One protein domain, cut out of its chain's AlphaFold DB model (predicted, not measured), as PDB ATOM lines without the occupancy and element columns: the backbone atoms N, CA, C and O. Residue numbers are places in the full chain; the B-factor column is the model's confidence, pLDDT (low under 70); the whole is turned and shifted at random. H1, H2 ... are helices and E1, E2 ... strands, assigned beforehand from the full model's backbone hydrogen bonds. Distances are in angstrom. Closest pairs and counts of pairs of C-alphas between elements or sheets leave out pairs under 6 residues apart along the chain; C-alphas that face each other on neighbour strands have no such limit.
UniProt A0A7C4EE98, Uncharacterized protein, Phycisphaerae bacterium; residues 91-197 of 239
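AT A GLANCE: This is residues 91 to 197 of the 239 residues of an uncharacterized protein of Phycisphaerae bacterium (UniProt A0A7C4EE98). A long, strongly twisted antiparallel sheet curls round helix H1 towards one end, while the short helix H2 packs on the same face near the other end. Strand E3 runs through most of the sheet's length, with E2 along one side and, on the other side, E4 and E5 beside different stretches of it; E1 lies along the far side of E2. The printed part has 107 residues with two named helices and five named strands, in the order H1, E1, E2, E3, E4, E5, H2; the class is mixed, helices and strands, and E1 to E4 form a meander, each strand the antiparallel neighbour of the one before. The outline is elongated, 53 by 28 by 23 A, and the whole is only just loose, close to compact, with a radius of gyration of the C-alphas of 16.0 A.

HOW THE PARTS SIT: H1, residues 101 to 112, is on the branched sheet, which curls round it. Its closest C-alphas to E1, residues 120 to 128, are those of Gln 112 and Ser 121, 5.7 A apart. E1 bends by 59 degrees at residue 125 and forms a hairpin with E2, residues 132 to 141; N 122 and O 138 are 2.9 A apart, within hydrogen-bond range. E2 forms a hairpin with E3, residues 153 to 165, where N 137 and O 158 are 2.8 A apart. E3 bends by 51 degrees at residue 157, and its pairing is staggered. Its residues 162 to 165 pair with E4, residues 168 to 171, in a hairpin, with N 163 and O 170 2.9 A apart. The closest C-alphas of H1 and E4 are those of Gln 106 and Trp 169, 6.4 A apart. Residues 153 to 159 of E3 pair with E5, residues 177 to 184, antiparallel, with N 155 and O 182 2.9 A apart. E4 and E5 are apart. H2, residues 187 to 194, is on the same face of the sheet as H1, at a height over the sheet of 8.5 A, and the two helices are apart. The closest C-alphas of H2 and E5 are those of Tyr 190 and Phe 184, 5.6 A apart. In H1 and H2 every O i to N i+4 pair is within hydrogen-bond range.

IN THESE COORDINATES: H1 begins at C-alpha 101, (13.359, 60.832, -3.142), and measures 16.3 A. E1 measures 23.0 A, E2 28.0 A, E3 35.6 A, E4 10.3 A and E5 21.0 A. H2 measures 10.4 A and ends at C-alpha 194, (30.451, 56.405, 18.335).

THE WHOLE: The two C-alphas farthest apart are those of Ala 94 and Lys 149, 54.2 A. The printed part has no cut. The link from E2 to E3, 11 residues, is long. The pLDDT is under 70 at residues 114 to 116 and 146 to 149.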
ATOM      1  N   LYS A  91      28.579  45.888 -14.872       81.06
ATOM      2  CA  LYS A  91      28.483  47.166 -15.568       81.06
ATOM      3  C   LYS A  91      27.217  47.898 -15.091       81.06
ATOM      4  O   LYS A  91      26.153  47.283 -15.103       81.06
ATOM      5  N   PRO A  92      27.314  49.173 -14.672       80.12
ATOM      6  CA  PRO A  92      26.130  49.977 -14.383       80.12
ATOM      7  C   PRO A  92      25.207  50.082 -15.602       80.12
ATOM      8  O   PRO A  92      25.649  49.892 -16.743       80.12
ATOM      9  N   ALA A  93      23.947  50.441 -15.358       82.06
ATOM     10  CA  ALA A  93      23.035  50.861 -16.413       82.06
ATOM     11  C   ALA A  93      23.675  51.924 -17.327       82.06
ATOM     12  O   ALA A  93      24.473  52.752 -16.890       82.06
ATOM     13  N   ALA A  94      23.322  51.890 -18.616       80.44
ATOM     14  CA  ALA A  94      23.894  52.794 -19.617       80.44
ATOM     15  C   ALA A  94      23.539  54.273 -19.375       80.44
ATOM     16  O   ALA A  94      24.297  55.144 -19.790       80.44
ATOM     17  N   ASP A  95      22.417  54.537 -18.701       81.88
ATOM     18  CA  ASP A  95      21.948  55.874 -18.337       81.88
ATOM     19  C   ASP A  95      21.587  55.913 -16.838       81.88
ATOM     20  O   ASP A  95      20.440  55.645 -16.454       81.88
ATOM     21  N   PRO A  96      22.578  56.135 -15.955       80.38
ATOM     22  CA  PRO A  96      22.356  56.158 -14.520       80.38
ATOM     23  C   PRO A  96      21.665  57.463 -14.124       80.38
ATOM     24  O   PRO A  96      22.291  58.509 -13.942       80.38
ATOM     25  N   ARG A  97      20.345  57.402 -13.942       91.50
ATOM     26  CA  ARG A  97      19.599  58.505 -13.323       91.50
ATOM     27  C   ARG A  97      19.988  58.624 -11.846       91.50
ATOM     28  O   ARG A  97      20.133  57.597 -11.192       91.50
ATOM     29  N   PRO A  98      20.116  59.831 -11.276       93.88
ATOM     30  CA  PRO A  98      20.353  59.980  -9.843       93.88
ATOM     31  C   PRO A  98      19.248  59.324  -9.001       93.88
ATOM     32  O   PRO A  98      18.102  59.236  -9.440       93.88
ATOM     33  N   LEU A  99      19.580  58.933  -7.767       94.94
ATOM     34  CA  LEU A  99      18.589  58.508  -6.773       94.94
ATOM     35  C   LEU A  99      17.552  59.613  -6.528       94.94
ATOM     36  O   LEU A  99      17.906  60.698  -6.045       94.94
ATOM     37  N   SER A 100      16.290  59.298  -6.800       95.81
ATOM     38  CA  SER A 100      15.126  60.122  -6.469       95.81
ATOM     39  C   SER A 100      14.767  60.034  -4.982       95.81
ATOM     40  O   SER A 100      15.306  59.209  -4.242       95.81
ATOM     41  N   ASP A 101      13.850  60.885  -4.525       96.56
ATOM     42  CA  ASP A 101      13.359  60.832  -3.142       96.56
ATOM     43  C   ASP A 101      12.573  59.547  -2.856       96.56
ATOM     44  O   ASP A 101      12.744  58.959  -1.787       96.56
ATOM     45  N   ASP A 102      11.812  59.058  -3.841       96.62
ATOM     46  CA  ASP A 102      11.102  57.778  -3.765       96.62
ATOM     47  C   ASP A 102      12.082  56.606  -3.596       96.62
ATOM     48  O   ASP A 102      11.922  55.781  -2.698       96.62
ATOM     49  N   ASP A 103      13.183  56.592  -4.358       97.31
ATOM     50  CA  ASP A 103      14.229  55.571  -4.202       97.31
ATOM     51  C   ASP A 103      14.798  55.555  -2.779       97.31
ATOM     52  O   ASP A 103      14.991  54.505  -2.161       97.31
ATOM     53  N   ARG A 104      15.065  56.747  -2.231       97.69
ATOM     54  CA  ARG A 104      15.614  56.905  -0.878       97.69
ATOM     55  C   ARG A 104      14.628  56.433   0.179       97.69
ATOM     56  O   ARG A 104      15.060  55.877   1.191       97.69
ATOM     57  N   GLU A 105      13.337  56.668  -0.019       97.00
ATOM     58  CA  GLU A 105      12.282  56.223   0.887       97.00
ATOM     59  C   GLU A 105      12.109  54.702   0.852       97.00
ATOM     60  O   GLU A 105      12.143  54.076   1.913       97.00
ATOM     61  N   GLN A 106      12.061  54.096  -0.337       97.31
ATOM     62  CA  GLN A 106      12.007  52.640  -0.486       97.31
ATOM     63  C   GLN A 106      13.223  51.960   0.163       97.31
ATOM     64  O   GLN A 106      13.072  51.032   0.960       97.31
ATOM     65  N   ILE A 107      14.440  52.453  -0.098       97.12
ATOM     66  CA  ILE A 107      15.664  51.915   0.522       97.12
ATOM     67  C   ILE A 107      15.633  52.093   2.046       97.12
ATOM     68  O   ILE A 107      16.028  51.186   2.782       97.12
ATOM     69  N   ARG A 108      15.145  53.235   2.548       96.56
ATOM     70  CA  ARG A 108      14.997  53.462   3.992       96.56
ATOM     71  C   ARG A 108      14.029  52.463   4.616       96.56
ATOM     72  O   ARG A 108      14.365  51.907   5.661       96.56
ATOM     73  N   ALA A 109      12.895  52.192   3.973       95.38
ATOM     74  CA  ALA A 109      11.935  51.193   4.433       95.38
ATOM     75  C   ALA A 109      12.571  49.794   4.505       95.38
ATOM     76  O   ALA A 109      12.449  49.117   5.523       95.38
ATOM     77  N   LEU A 110      13.354  49.400   3.493       94.94
ATOM     78  CA  LEU A 110      14.093  48.128   3.498       94.94
ATOM     79  C   LEU A 110      15.138  48.037   4.622       94.94
ATOM     80  O   LEU A 110      15.407  46.949   5.129       94.94
ATOM     81  N   VAL A 111      15.765  49.154   4.999       94.06
ATOM     82  CA  VAL A 111      16.715  49.195   6.126       94.06
ATOM     83  C   VAL A 111      15.997  49.120   7.471       94.06
ATOM     84  O   VAL A 111      16.505  48.491   8.400       94.06
ATOM     85  N   GLN A 112      14.830  49.752   7.573       90.44
ATOM     86  CA  GLN A 112      14.005  49.779   8.780       90.44
ATOM     87  C   GLN A 112      13.214  48.488   9.010       90.44
ATOM     88  O   GLN A 112      12.778  48.260  10.136       90.44
ATOM     89  N   ASP A 113      13.078  47.624   8.003       87.62
ATOM     90  CA  ASP A 113      12.564  46.259   8.158       87.62
ATOM     91  C   ASP A 113      13.607  45.360   8.855       87.62
ATOM     92  O   ASP A 113      14.253  44.476   8.277       87.62
ATOM     93  N   VAL A 114      13.877  45.678  10.123       68.50
ATOM     94  CA  VAL A 114      14.955  45.066  10.892       68.50
ATOM     95  C   VAL A 114      14.547  43.676  11.364       68.50
ATOM     96  O   VAL A 114      13.468  43.457  11.911       68.50
ATOM     97  N   ARG A 115      15.470  42.716  11.243       65.06
ATOM     98  CA  ARG A 115      15.335  41.410  11.902       65.06
ATOM     99  C   ARG A 115      15.098  41.608  13.402       65.06
ATOM    100  O   ARG A 115      15.795  42.418  14.007       65.06
ATOM    101  N   GLN A 116      14.263  40.748  13.996       69.88
ATOM    102  CA  GLN A 116      13.857  40.699  15.420       69.88
ATOM    103  C   GLN A 116      14.982  40.841  16.471       69.88
ATOM    104  O   GLN A 116      14.713  40.940  17.663       69.88
ATOM    105  N   PHE A 117      16.249  40.784  16.066       83.12
ATOM    106  CA  PHE A 117      17.393  40.883  16.956       83.12
ATOM    107  C   PHE A 117      17.805  42.319  17.308       83.12
ATOM    108  O   PHE A 117      18.315  42.508  18.410       83.12
ATOM    109  N   TYR A 118      17.676  43.287  16.395       88.44
ATOM    110  CA  TYR A 118      18.098  44.677  16.624       88.44
ATOM    111  C   TYR A 118      16.876  45.571  16.817       88.44
ATOM    112  O   TYR A 118      15.855  45.353  16.174       88.44
ATOM    113  N   ASP A 119      17.010  46.603  17.649       89.38
ATOM    114  CA  ASP A 119      15.901  47.512  17.959       89.38
ATOM    115  C   ASP A 119      15.741  48.598  16.895       89.38
ATOM    116  O   ASP A 119      14.634  49.055  16.625       89.38
ATOM    117  N   ARG A 120      16.853  49.022  16.280       90.19
ATOM    118  CA  ARG A 120      16.842  50.009  15.197       90.19
ATOM    119  C   ARG A 120      17.975  49.802  14.205       90.19
ATOM    120  O   ARG A 120      19.059  49.333  14.562       90.19
ATOM    121  N   SER A 121      17.717  50.196  12.963       94.12
ATOM    122  CA  SER A 121      18.714  50.307  11.899       94.12
ATOM    123  C   SER A 121      18.565  51.652  11.200       94.12
ATOM    124  O   SER A 121      17.454  52.101  10.928       94.12
ATOM    125  N   GLU A 122      19.689  52.300  10.923       93.69
ATOM    126  CA  GLU A 122      19.736  53.653  10.377       93.69
ATOM    127  C   GLU A 122      20.760  53.726   9.245       93.69
ATOM    128  O   GLU A 122      21.862  53.177   9.344       93.69
ATOM    129  N   ILE A 123      20.404  54.435   8.175       96.25
ATOM    130  CA  ILE A 123      21.325  54.750   7.083       96.25
ATOM    131  C   ILE A 123      22.189  55.934   7.517       96.25
ATOM    132  O   ILE A 123      21.678  57.027   7.746       96.25
ATOM    133  N   LEU A 124      23.500  55.718   7.591       95.81
ATOM    134  CA  LEU A 124      24.491  56.766   7.831       95.81
ATOM    135  C   LEU A 124      24.866  57.491   6.537       95.81
ATOM    136  O   LEU A 124      25.030  58.706   6.530       95.81
ATOM    137  N   ILE A 125      25.036  56.737   5.447       96.62
ATOM    138  CA  ILE A 125      25.416  57.251   4.126       96.62
ATOM    139  C   ILE A 125      24.700  56.414   3.071       96.62
ATOM    140  O   ILE A 125      24.691  55.190   3.175       96.62
ATOM    141  N   LEU A 126      24.155  57.060   2.041       96.88
ATOM    142  CA  LEU A 126      23.593  56.407   0.860       96.88
ATOM    143  C   LEU A 126      24.242  56.988  -0.396       96.88
ATOM    144  O   LEU A 126      24.220  58.203  -0.594       96.88
ATOM    145  N   GLN A 127      24.815  56.125  -1.230       95.69
ATOM    146  CA  GLN A 127      25.422  56.491  -2.510       95.69
ATOM    147  C   GLN A 127      24.948  55.544  -3.601       95.69
ATOM    148  O   GLN A 127      24.801  54.351  -3.357       95.69
ATOM    149  N   GLY A 128      24.734  56.070  -4.801       94.00
ATOM    150  CA  GLY A 128      24.251  55.288  -5.927       94.00
ATOM    151  C   GLY A 128      23.443  56.122  -6.904       94.00
ATOM    152  O   GLY A 128      23.424  57.354  -6.840       94.00
ATOM    153  N   ASP A 129      22.757  55.407  -7.772       94.56
ATOM    154  CA  ASP A 129      21.876  55.898  -8.819       94.56
ATOM    155  C   ASP A 129      20.543  55.127  -8.747       94.56
ATOM    156  O   ASP A 129      20.298  54.375  -7.806       94.56
ATOM    157  N   HIS A 130      19.654  55.338  -9.710       94.88
ATOM    158  CA  HIS A 130      18.343  54.695  -9.778       94.88
ATOM    159  C   HIS A 130      18.406  53.199 -10.151       94.88
ATOM    160  O   HIS A 130      17.376  52.532 -10.149       94.88
ATOM    161  N   ASP A 131      19.580  52.660 -10.488       93.75
ATOM    162  CA  ASP A 131      19.788  51.236 -10.782       93.75
ATOM    163  C   ASP A 131      20.343  50.501  -9.555       93.75
ATOM    164  O   ASP A 131      19.874  49.421  -9.184       93.75
ATOM    165  N   ARG A 132      21.325  51.098  -8.872       95.38
ATOM    166  CA  ARG A 132      22.016  50.472  -7.742       95.38
ATOM    167  C   ARG A 132      22.468  51.472  -6.692       95.38
ATOM    168  O   ARG A 132      22.925  52.572  -6.994       95.38
ATOM    169  N   ALA A 133      22.435  51.037  -5.436       96.56
ATOM    170  CA  ALA A 133      22.873  51.848  -4.312       96.56
ATOM    171  C   ALA A 133      23.622  51.041  -3.250       96.56
ATOM    172  O   ALA A 133      23.288  49.897  -2.945       96.56
ATOM    173  N   THR A 134      24.615  51.675  -2.640       97.56
ATOM    174  CA  THR A 134      25.325  51.196  -1.459       97.56
ATOM    175  C   THR A 134      24.937  52.076  -0.275       97.56
ATOM    176  O   THR A 134      25.062  53.303  -0.332       97.56
ATOM    177  N   ALA A 135      24.501  51.457   0.821       97.69
ATOM    178  CA  ALA A 135      24.232  52.145   2.074       97.69
ATOM    179  C   ALA A 135      25.216  51.706   3.158       97.69
ATOM    180  O   ALA A 135      25.415  50.513   3.394       97.69
ATOM    181  N   LEU A 136      25.781  52.678   3.864       98.00
ATOM    182  CA  LEU A 136      26.413  52.454   5.151       98.00
ATOM    183  C   LEU A 136      25.312  52.455   6.205       98.00
ATOM    184  O   LEU A 136      24.682  53.485   6.439       98.00
ATOM    185  N   VAL A 137      25.079  51.309   6.829       96.75
ATOM    186  CA  VAL A 137      23.999  51.108   7.793       96.75
ATOM    187  C   VAL A 137      24.599  50.855   9.163       96.75
ATOM    188  O   VAL A 137      25.492  50.019   9.313       96.75
ATOM    189  N   GLN A 138      24.085  51.547  10.175       95.81
ATOM    190  CA  GLN A 138      24.294  51.146  11.559       95.81
ATOM    191  C   GLN A 138      23.086  50.384  12.082       95.81
ATOM    192  O   GLN A 138      21.946  50.758  11.830       95.81
ATOM    193  N   GLN A 139      23.349  49.330  12.841       95.12
ATOM    194  CA  GLN A 139      22.346  48.551  13.550       95.12
ATOM    195  C   GLN A 139      22.656  48.610  15.034       95.12
ATOM    196  O   GLN A 139      23.809  48.436  15.446       95.12
ATOM    197  N   ILE A 140      21.632  48.877  15.832       93.19
ATOM    198  CA  ILE A 140      21.772  49.068  17.266       93.19
ATOM    199  C   ILE A 140      20.753  48.185  17.961       93.19
ATOM    200  O   ILE A 140      19.569  48.174  17.618       93.19
ATOM    201  N   ARG A 141      21.237  47.460  18.960       91.50
ATOM    202  CA  ARG A 141      20.401  46.832  19.964       91.50
ATOM    203  C   ARG A 141      20.763  47.401  21.325       91.50
ATOM    204  O   ARG A 141      21.918  47.303  21.735       91.50
ATOM    205  N   ASP A 142      19.790  47.984  21.994       88.12
ATOM    206  CA  ASP A 142      19.866  48.506  23.353       88.12
ATOM    207  C   ASP A 142      18.725  48.003  24.260       88.12
ATOM    208  O   ASP A 142      18.620  48.430  25.412       88.12
ATOM    209  N   SER A 143      17.910  47.063  23.773       84.69
ATOM    210  CA  SER A 143      16.996  46.245  24.566       84.69
ATOM    211  C   SER A 143      17.706  45.072  25.247       84.69
ATOM    212  O   SER A 143      18.666  44.488  24.729       84.69
ATOM    213  N   ALA A 144      17.198  44.702  26.425       74.94
ATOM    214  CA  ALA A 144      17.750  43.626  27.239       74.94
ATOM    215  C   ALA A 144      17.723  42.260  26.518       74.94
ATOM    216  O   ALA A 144      16.828  41.955  25.722       74.94
ATOM    217  N   PHE A 145      18.697  41.400  26.825       70.31
ATOM    218  CA  PHE A 145      18.670  39.980  26.457       70.31
ATOM    219  C   PHE A 145      18.089  39.115  27.577       70.31
ATOM    220  O   PHE A 145      18.142  39.469  28.755       70.31
ATOM    221  N   HIS A 146      17.638  37.904  27.231       58.00
ATOM    222  CA  HIS A 146      17.566  36.833  28.221       58.00
ATOM    223  C   HIS A 146      18.964  36.631  28.820       58.00
ATOM    224  O   HIS A 146      19.897  36.338  28.077       58.00
ATOM    225  N   SER A 147      19.084  36.802  30.143       58.84
ATOM    226  CA  SER A 147      20.310  36.804  30.973       58.84
ATOM    227  C   SER A 147      21.164  38.086  31.015       58.84
ATOM    228  O   SER A 147      22.241  38.071  31.609       58.84
ATOM    229  N   ASP A 148      20.690  39.211  30.471       59.69
ATOM    230  CA  ASP A 148      21.392  40.497  30.595       59.69
ATOM    231  C   ASP A 148      21.181  41.159  31.971       59.69
ATOM    232  O   ASP A 148      20.113  41.050  32.574       59.69
ATOM    233  N   LYS A 149      22.191  41.897  32.446       62.47
ATOM    234  CA  LYS A 149      22.073  42.811  33.599       62.47
ATOM    235  C   LYS A 149      21.418  44.148  33.216       62.47
ATOM    236  O   LYS A 149      21.142  44.958  34.097       62.47
ATOM    237  N   GLY A 150      21.149  44.348  31.924       71.06
ATOM    238  CA  GLY A 150      20.511  45.529  31.356       71.06
ATOM    239  C   GLY A 150      21.501  46.667  31.106       71.06
ATOM    240  O   GLY A 150      22.487  46.834  31.820       71.06
ATOM    241  N   GLY A 151      21.222  47.476  30.079       80.25
ATOM    242  CA  GLY A 151      21.970  48.699  29.767       80.25
ATOM    243  C   GLY A 151      23.136  48.536  28.787       80.25
ATOM    244  O   GLY A 151      23.705  49.548  28.368       80.25
ATOM    245  N   GLU A 152      23.469  47.311  28.386       90.56
ATOM    246  CA  GLU A 152      24.444  47.058  27.330       90.56
ATOM    247  C   GLU A 152      23.925  47.482  25.950       90.56
ATOM    248  O   GLU A 152      22.723  47.511  25.693       90.56
ATOM    249  N   VAL A 153      24.847  47.793  25.036       91.69
ATOM    250  CA  VAL A 153      24.516  48.120  23.643       91.69
ATOM    251  C   VAL A 153      25.336  47.254  22.702       91.69
ATOM    252  O   VAL A 153      26.565  47.254  22.771       91.69
ATOM    253  N   ILE A 154      24.674  46.549  21.787       93.56
ATOM    254  CA  ILE A 154      25.329  45.912  20.643       93.56
ATOM    255  C   ILE A 154      25.189  46.841  19.451       93.56
ATOM    256  O   ILE A 154      24.083  47.192  19.044       93.56
ATOM    257  N   TRP A 155      26.321  47.204  18.869       95.56
ATOM    258  CA  TRP A 155      26.380  48.085  17.717       95.56
ATOM    259  C   TRP A 155      27.148  47.417  16.588       95.56
ATOM    260  O   TRP A 155      28.215  46.825  16.789       95.56
ATOM    261  N   ARG A 156      26.599  47.512  15.383       96.25
ATOM    262  CA  ARG A 156      27.217  46.998  14.168       96.25
ATOM    263  C   ARG A 156      27.118  48.044  13.076       96.25
ATOM    264  O   ARG A 156      26.091  48.700  12.947       96.25
ATOM    265  N   VAL A 157      28.173  48.162  12.282       97.25
ATOM    266  CA  VAL A 157      28.179  48.971  11.063       97.25
ATOM    267  C   VAL A 157      28.473  48.060   9.888       97.25
ATOM    268  O   VAL A 157      29.452  47.303   9.909       97.25
ATOM    269  N   GLU A 158      27.618  48.123   8.876       96.38
ATOM    270  CA  GLU A 158      27.683  47.295   7.679       96.38
ATOM    271  C   GLU A 158      27.537  48.126   6.406       96.38
ATOM    272  O   GLU A 158      26.898  49.175   6.403       96.38
ATOM    273  N   LEU A 159      28.076  47.605   5.306       97.19
ATOM    274  CA  LEU A 159      27.689  48.013   3.958       97.19
ATOM    275  C   LEU A 159      26.594  47.091   3.449       97.19
ATOM    276  O   LEU A 159      26.766  45.868   3.459       97.19
ATOM    277  N   TRP A 160      25.482  47.685   3.034       97.19
ATOM    278  CA  TRP A 160      24.352  47.019   2.398       97.19
ATOM    279  C   TRP A 160      24.260  47.480   0.949       97.19
ATOM    280  O   TRP A 160      24.527  48.641   0.645       97.19
ATOM    281  N   TYR A 161      23.865  46.572   0.065       97.19
ATOM    282  CA  TYR A 161      23.766  46.827  -1.367       97.19
ATOM    283  C   TYR A 161      22.324  46.634  -1.813       97.19
ATOM    284  O   TYR A 161      21.666  45.685  -1.384       97.19
ATOM    285  N   PHE A 162      21.848  47.520  -2.677       96.62
ATOM    286  CA  PHE A 162      20.483  47.543  -3.177       96.62
ATOM    287  C   PHE A 162      20.486  47.631  -4.693       96.62
ATOM    288  O   PHE A 162      21.321  48.331  -5.269       96.62
ATOM    289  N   LYS A 163      19.550  46.930  -5.326       95.56
ATOM    290  CA  LYS A 163      19.336  46.977  -6.771       95.56
ATOM    291  C   LYS A 163      17.878  47.310  -7.039       95.56
ATOM    292  O   LYS A 163      17.000  46.763  -6.374       95.56
ATOM    293  N   ASN A 164      17.630  48.192  -7.995       94.88
ATOM    294  CA  ASN A 164      16.295  48.458  -8.492       94.88
ATOM    295  C   ASN A 164      15.965  47.425  -9.572       94.88
ATOM    296  O   ASN A 164      16.686  47.276 -10.559       94.88
ATOM    297  N   ARG A 165      14.884  46.672  -9.378       90.88
ATOM    298  CA  ARG A 165      14.368  45.726 -10.365       90.88
ATOM    299  C   ARG A 165      12.922  46.047 -10.662       90.88
ATOM    300  O   ARG A 165      12.082  46.034  -9.769       90.88
ATOM    301  N   HIS A 166      12.628  46.273 -11.939       86.62
ATOM    302  CA  HIS A 166      11.263  46.491 -12.420       86.62
ATOM    303  C   HIS A 166      10.508  47.605 -11.658       86.62
ATOM    304  O   HIS A 166       9.292  47.528 -11.518       86.62
ATOM    305  N   GLY A 167      11.221  48.632 -11.176       86.12
ATOM    306  CA  GLY A 167      10.641  49.763 -10.443       86.12
ATOM    307  C   GLY A 167      10.536  49.573  -8.927       86.12
ATOM    308  O   GLY A 167       9.984  50.444  -8.262       86.12
ATOM    309  N   GLY A 168      11.051  48.468  -8.379       94.00
ATOM    310  CA  GLY A 168      11.117  48.224  -6.940       94.00
ATOM    311  C   GLY A 168      12.545  47.994  -6.460       94.00
ATOM    312  O   GLY A 168      13.336  47.308  -7.111       94.00
ATOM    313  N   TRP A 169      12.874  48.538  -5.291       97.31
ATOM    314  CA  TRP A 169      14.162  48.286  -4.652       97.31
ATOM    315  C   TRP A 169      14.181  46.953  -3.910       97.31
ATOM    316  O   TRP A 169      13.259  46.602  -3.177       97.31
ATOM    317  N   GLU A 170      15.286  46.228  -4.045       95.88
ATOM    318  CA  GLU A 170      15.574  45.032  -3.260       95.88
ATOM    319  C   GLU A 170      16.975  45.103  -2.653       95.88
ATOM    320  O   GLU A 170      17.919  45.618  -3.257       95.88
ATOM    321  N   ARG A 171      17.135  44.542  -1.450       95.25
ATOM    322  CA  ARG A 171      18.457  44.344  -0.853       95.25
ATOM    323  C   ARG A 171      19.121  43.117  -1.471       95.25
ATOM    324  O   ARG A 171      18.573  42.015  -1.427       95.25
ATOM    325  N   VAL A 172      20.346  43.280  -1.957       94.88
ATOM    326  CA  VAL A 172      21.156  42.170  -2.460       94.88
ATOM    327  C   VAL A 172      21.543  41.270  -1.284       94.88
ATOM    328  O   VAL A 172      22.152  41.698  -0.302       94.88
ATOM    329  N   SER A 173      21.137  40.006  -1.351       90.56
ATOM    330  CA  SER A 173      21.359  39.050  -0.267       90.56
ATOM    331  C   SER A 173      22.807  38.558  -0.218       90.56
ATOM    332  O   SER A 173      23.454  38.411  -1.245       90.56
ATOM    333  N   GLN A 174      23.297  38.257   0.992       87.88
ATOM    334  CA  GLN A 174      24.620  37.656   1.256       87.88
ATOM    335  C   GLN A 174      25.850  38.467   0.799       87.88
ATOM    336  O   GLN A 174      26.965  37.962   0.870       87.88
ATOM    337  N   THR A 175      25.684  39.731   0.412       91.06
ATOM    338  CA  THR A 175      26.791  40.604  -0.021       91.06
ATOM    339  C   THR A 175      27.217  41.616   1.038       91.06
ATOM    340  O   THR A 175      28.204  42.324   0.849       91.06
ATOM    341  N   ASN A 176      26.508  41.681   2.170       88.12
ATOM    342  CA  ASN A 176      26.804  42.635   3.233       88.12
ATOM    343  C   ASN A 176      28.242  42.490   3.755       88.12
ATOM    344  O   ASN A 176      28.697  41.386   4.069       88.12
ATOM    345  N   LYS A 177      28.919  43.624   3.963       92.75
ATOM    346  CA  LYS A 177      30.256  43.668   4.573       92.75
ATOM    347  C   LYS A 177      30.182  44.276   5.966       92.75
ATOM    348  O   LYS A 177      29.774  45.422   6.117       92.75
ATOM    349  N   VAL A 178      30.619  43.532   6.978       94.06
ATOM    350  CA  VAL A 178      30.743  44.052   8.350       94.06
ATOM    351  C   VAL A 178      31.998  44.897   8.447       94.06
ATOM    352  O   VAL A 178      33.092  44.392   8.207       94.06
ATOM    353  N   LEU A 179      31.847  46.160   8.828       94.44
ATOM    354  CA  LEU A 179      32.975  47.063   9.043       94.44
ATOM    355  C   LEU A 179      33.366  47.129  10.516       94.44
ATOM    356  O   LEU A 179      34.547  47.172  10.846       94.44
ATOM    357  N   ARG A 180      32.373  47.119  11.408       95.25
ATOM    358  CA  ARG A 180      32.588  47.195  12.851       95.25
ATOM    359  C   ARG A 180      31.505  46.427  13.589       95.25
ATOM    360  O   ARG A 180      30.350  46.410  13.164       95.25
ATOM    361  N   ARG A 181      31.882  45.787  14.691       96.06
ATOM    362  CA  ARG A 181      30.959  45.123  15.610       96.06
ATOM    363  C   ARG A 181      31.501  45.261  17.017       96.06
ATOM    364  O   ARG A 181      32.576  44.746  17.306       96.06
ATOM    365  N   GLU A 182      30.745  45.920  17.876       95.56
ATOM    366  CA  GLU A 182      31.147  46.177  19.253       95.56
ATOM    367  C   GLU A 182      29.991  45.948  20.215       95.56
ATOM    368  O   GLU A 182      28.814  46.081  19.867       95.56
ATOM    369  N   ARG A 183      30.355  45.577  21.439       94.50
ATOM    370  CA  ARG A 183      29.451  45.507  22.580       94.50
ATOM    371  C   ARG A 183      29.947  46.508  23.607       94.50
ATOM    372  O   ARG A 183      31.089  46.427  24.052       94.50
ATOM    373  N   PHE A 184      29.084  47.438  23.973       93.19
ATOM    374  CA  PHE A 184      29.350  48.442  24.985       93.19
ATOM    375  C   PHE A 184      28.669  48.042  26.282       93.19
ATOM    376  O   PHE A 184      27.505  47.649  26.279       93.19
ATOM    377  N   ALA A 185      29.378  48.208  27.396       92.19
ATOM    378  CA  ALA A 185      28.833  47.932  28.724       92.19
ATOM    379  C   ALA A 185      27.735  48.925  29.146       92.19
ATOM    380  O   ALA A 185      27.020  48.681  30.109       92.19
ATOM    381  N   SER A 186      27.621  50.073  28.467       90.62
ATOM    382  CA  SER A 186      26.561  51.047  28.721       90.62
ATOM    383  C   SER A 186      26.239  51.885  27.486       90.62
ATOM    384  O   SER A 186      27.109  52.136  26.642       90.62
ATOM    385  N   ARG A 187      25.020  52.433  27.439       88.94
ATOM    386  CA  ARG A 187      24.613  53.443  26.446       88.94
ATOM    387  C   ARG A 187      25.531  54.672  26.425       88.94
ATOM    388  O   ARG A 187      25.805  55.195  25.350       88.94
ATOM    389  N   ARG A 188      26.050  55.106  27.582       91.31
ATOM    390  CA  ARG A 188      26.977  56.247  27.671       91.31
ATOM    391  C   ARG A 188      28.288  55.972  26.933       91.31
ATOM    392  O   ARG A 188      28.743  56.829  26.186       91.31
ATOM    393  N   LEU A 189      28.880  54.789  27.126       93.81
ATOM    394  CA  LEU A 189      30.111  54.406  26.422       93.81
ATOM    395  C   LEU A 189      29.879  54.287  24.914       93.81
ATOM    396  O   LEU A 189      30.700  54.760  24.137       93.81
ATOM    397  N   TYR A 190      28.742  53.711  24.515       93.25
ATOM    398  CA  TYR A 190      28.328  53.674  23.114       93.25
ATOM    399  C   TYR A 190      28.269  55.088  22.513       93.25
ATOM    400  O   TYR A 190      28.909  55.346  21.495       93.25
ATOM    401  N   GLN A 191      27.562  56.021  23.153       92.81
ATOM    402  CA  GLN A 191      27.426  57.396  22.663       92.81
ATOM    403  C   GLN A 191      28.777  58.118  22.595       92.81
ATOM    404  O   GLN A 191      29.097  58.714  21.568       92.81
ATOM    405  N   ASP A 192      29.591  58.036  23.648       91.56
ATOM    406  CA  ASP A 192      30.898  58.702  23.708       91.56
ATOM    407  C   ASP A 192      31.853  58.214  22.611       91.56
ATOM    408  O   ASP A 192      32.503  59.022  21.951       91.56
ATOM    409  N   GLN A 193      31.909  56.902  22.366       93.06
ATOM    410  CA  GLN A 193      32.816  56.353  21.359       93.06
ATOM    411  C   GLN A 193      32.299  56.542  19.934       93.06
ATOM    412  O   GLN A 193      33.077  56.870  19.038       93.06
ATOM    413  N   THR A 194      31.001  56.346  19.698       94.44
ATOM    414  CA  THR A 194      30.451  56.405  18.335       94.44
ATOM    415  C   THR A 194      30.248  57.831  17.834       94.44
ATOM    416  O   THR A 194      30.476  58.090  16.654       94.44
ATOM    417  N   SER A 195      29.939  58.786  18.719       92.62
ATOM    418  CA  SER A 195      29.789  60.209  18.362       92.62
ATOM    419  C   SER A 195      31.081  60.869  17.873       92.62
ATOM    420  O   SER A 195      31.027  61.920  17.232       92.62
ATOM    421  N   ARG A 196      32.239  60.254  18.122       94.75
ATOM    422  CA  ARG A 196      33.552  60.715  17.647       94.75
ATOM    423  C   ARG A 196      33.886  60.225  16.243       94.75
ATOM    424  O   ARG A 196      34.843  60.702  15.647       94.75
ATOM    425  N   ILE A 197      33.127  59.279  15.698       95.94
ATOM    426  CA  ILE A 197      33.424  58.691  14.393       95.94
ATOM    427  C   ILE A 197      32.824  59.571  13.298       95.94
ATOM    428  O   ILE A 197      31.668  59.991  13.367       95.94
TER     429      ILE A 197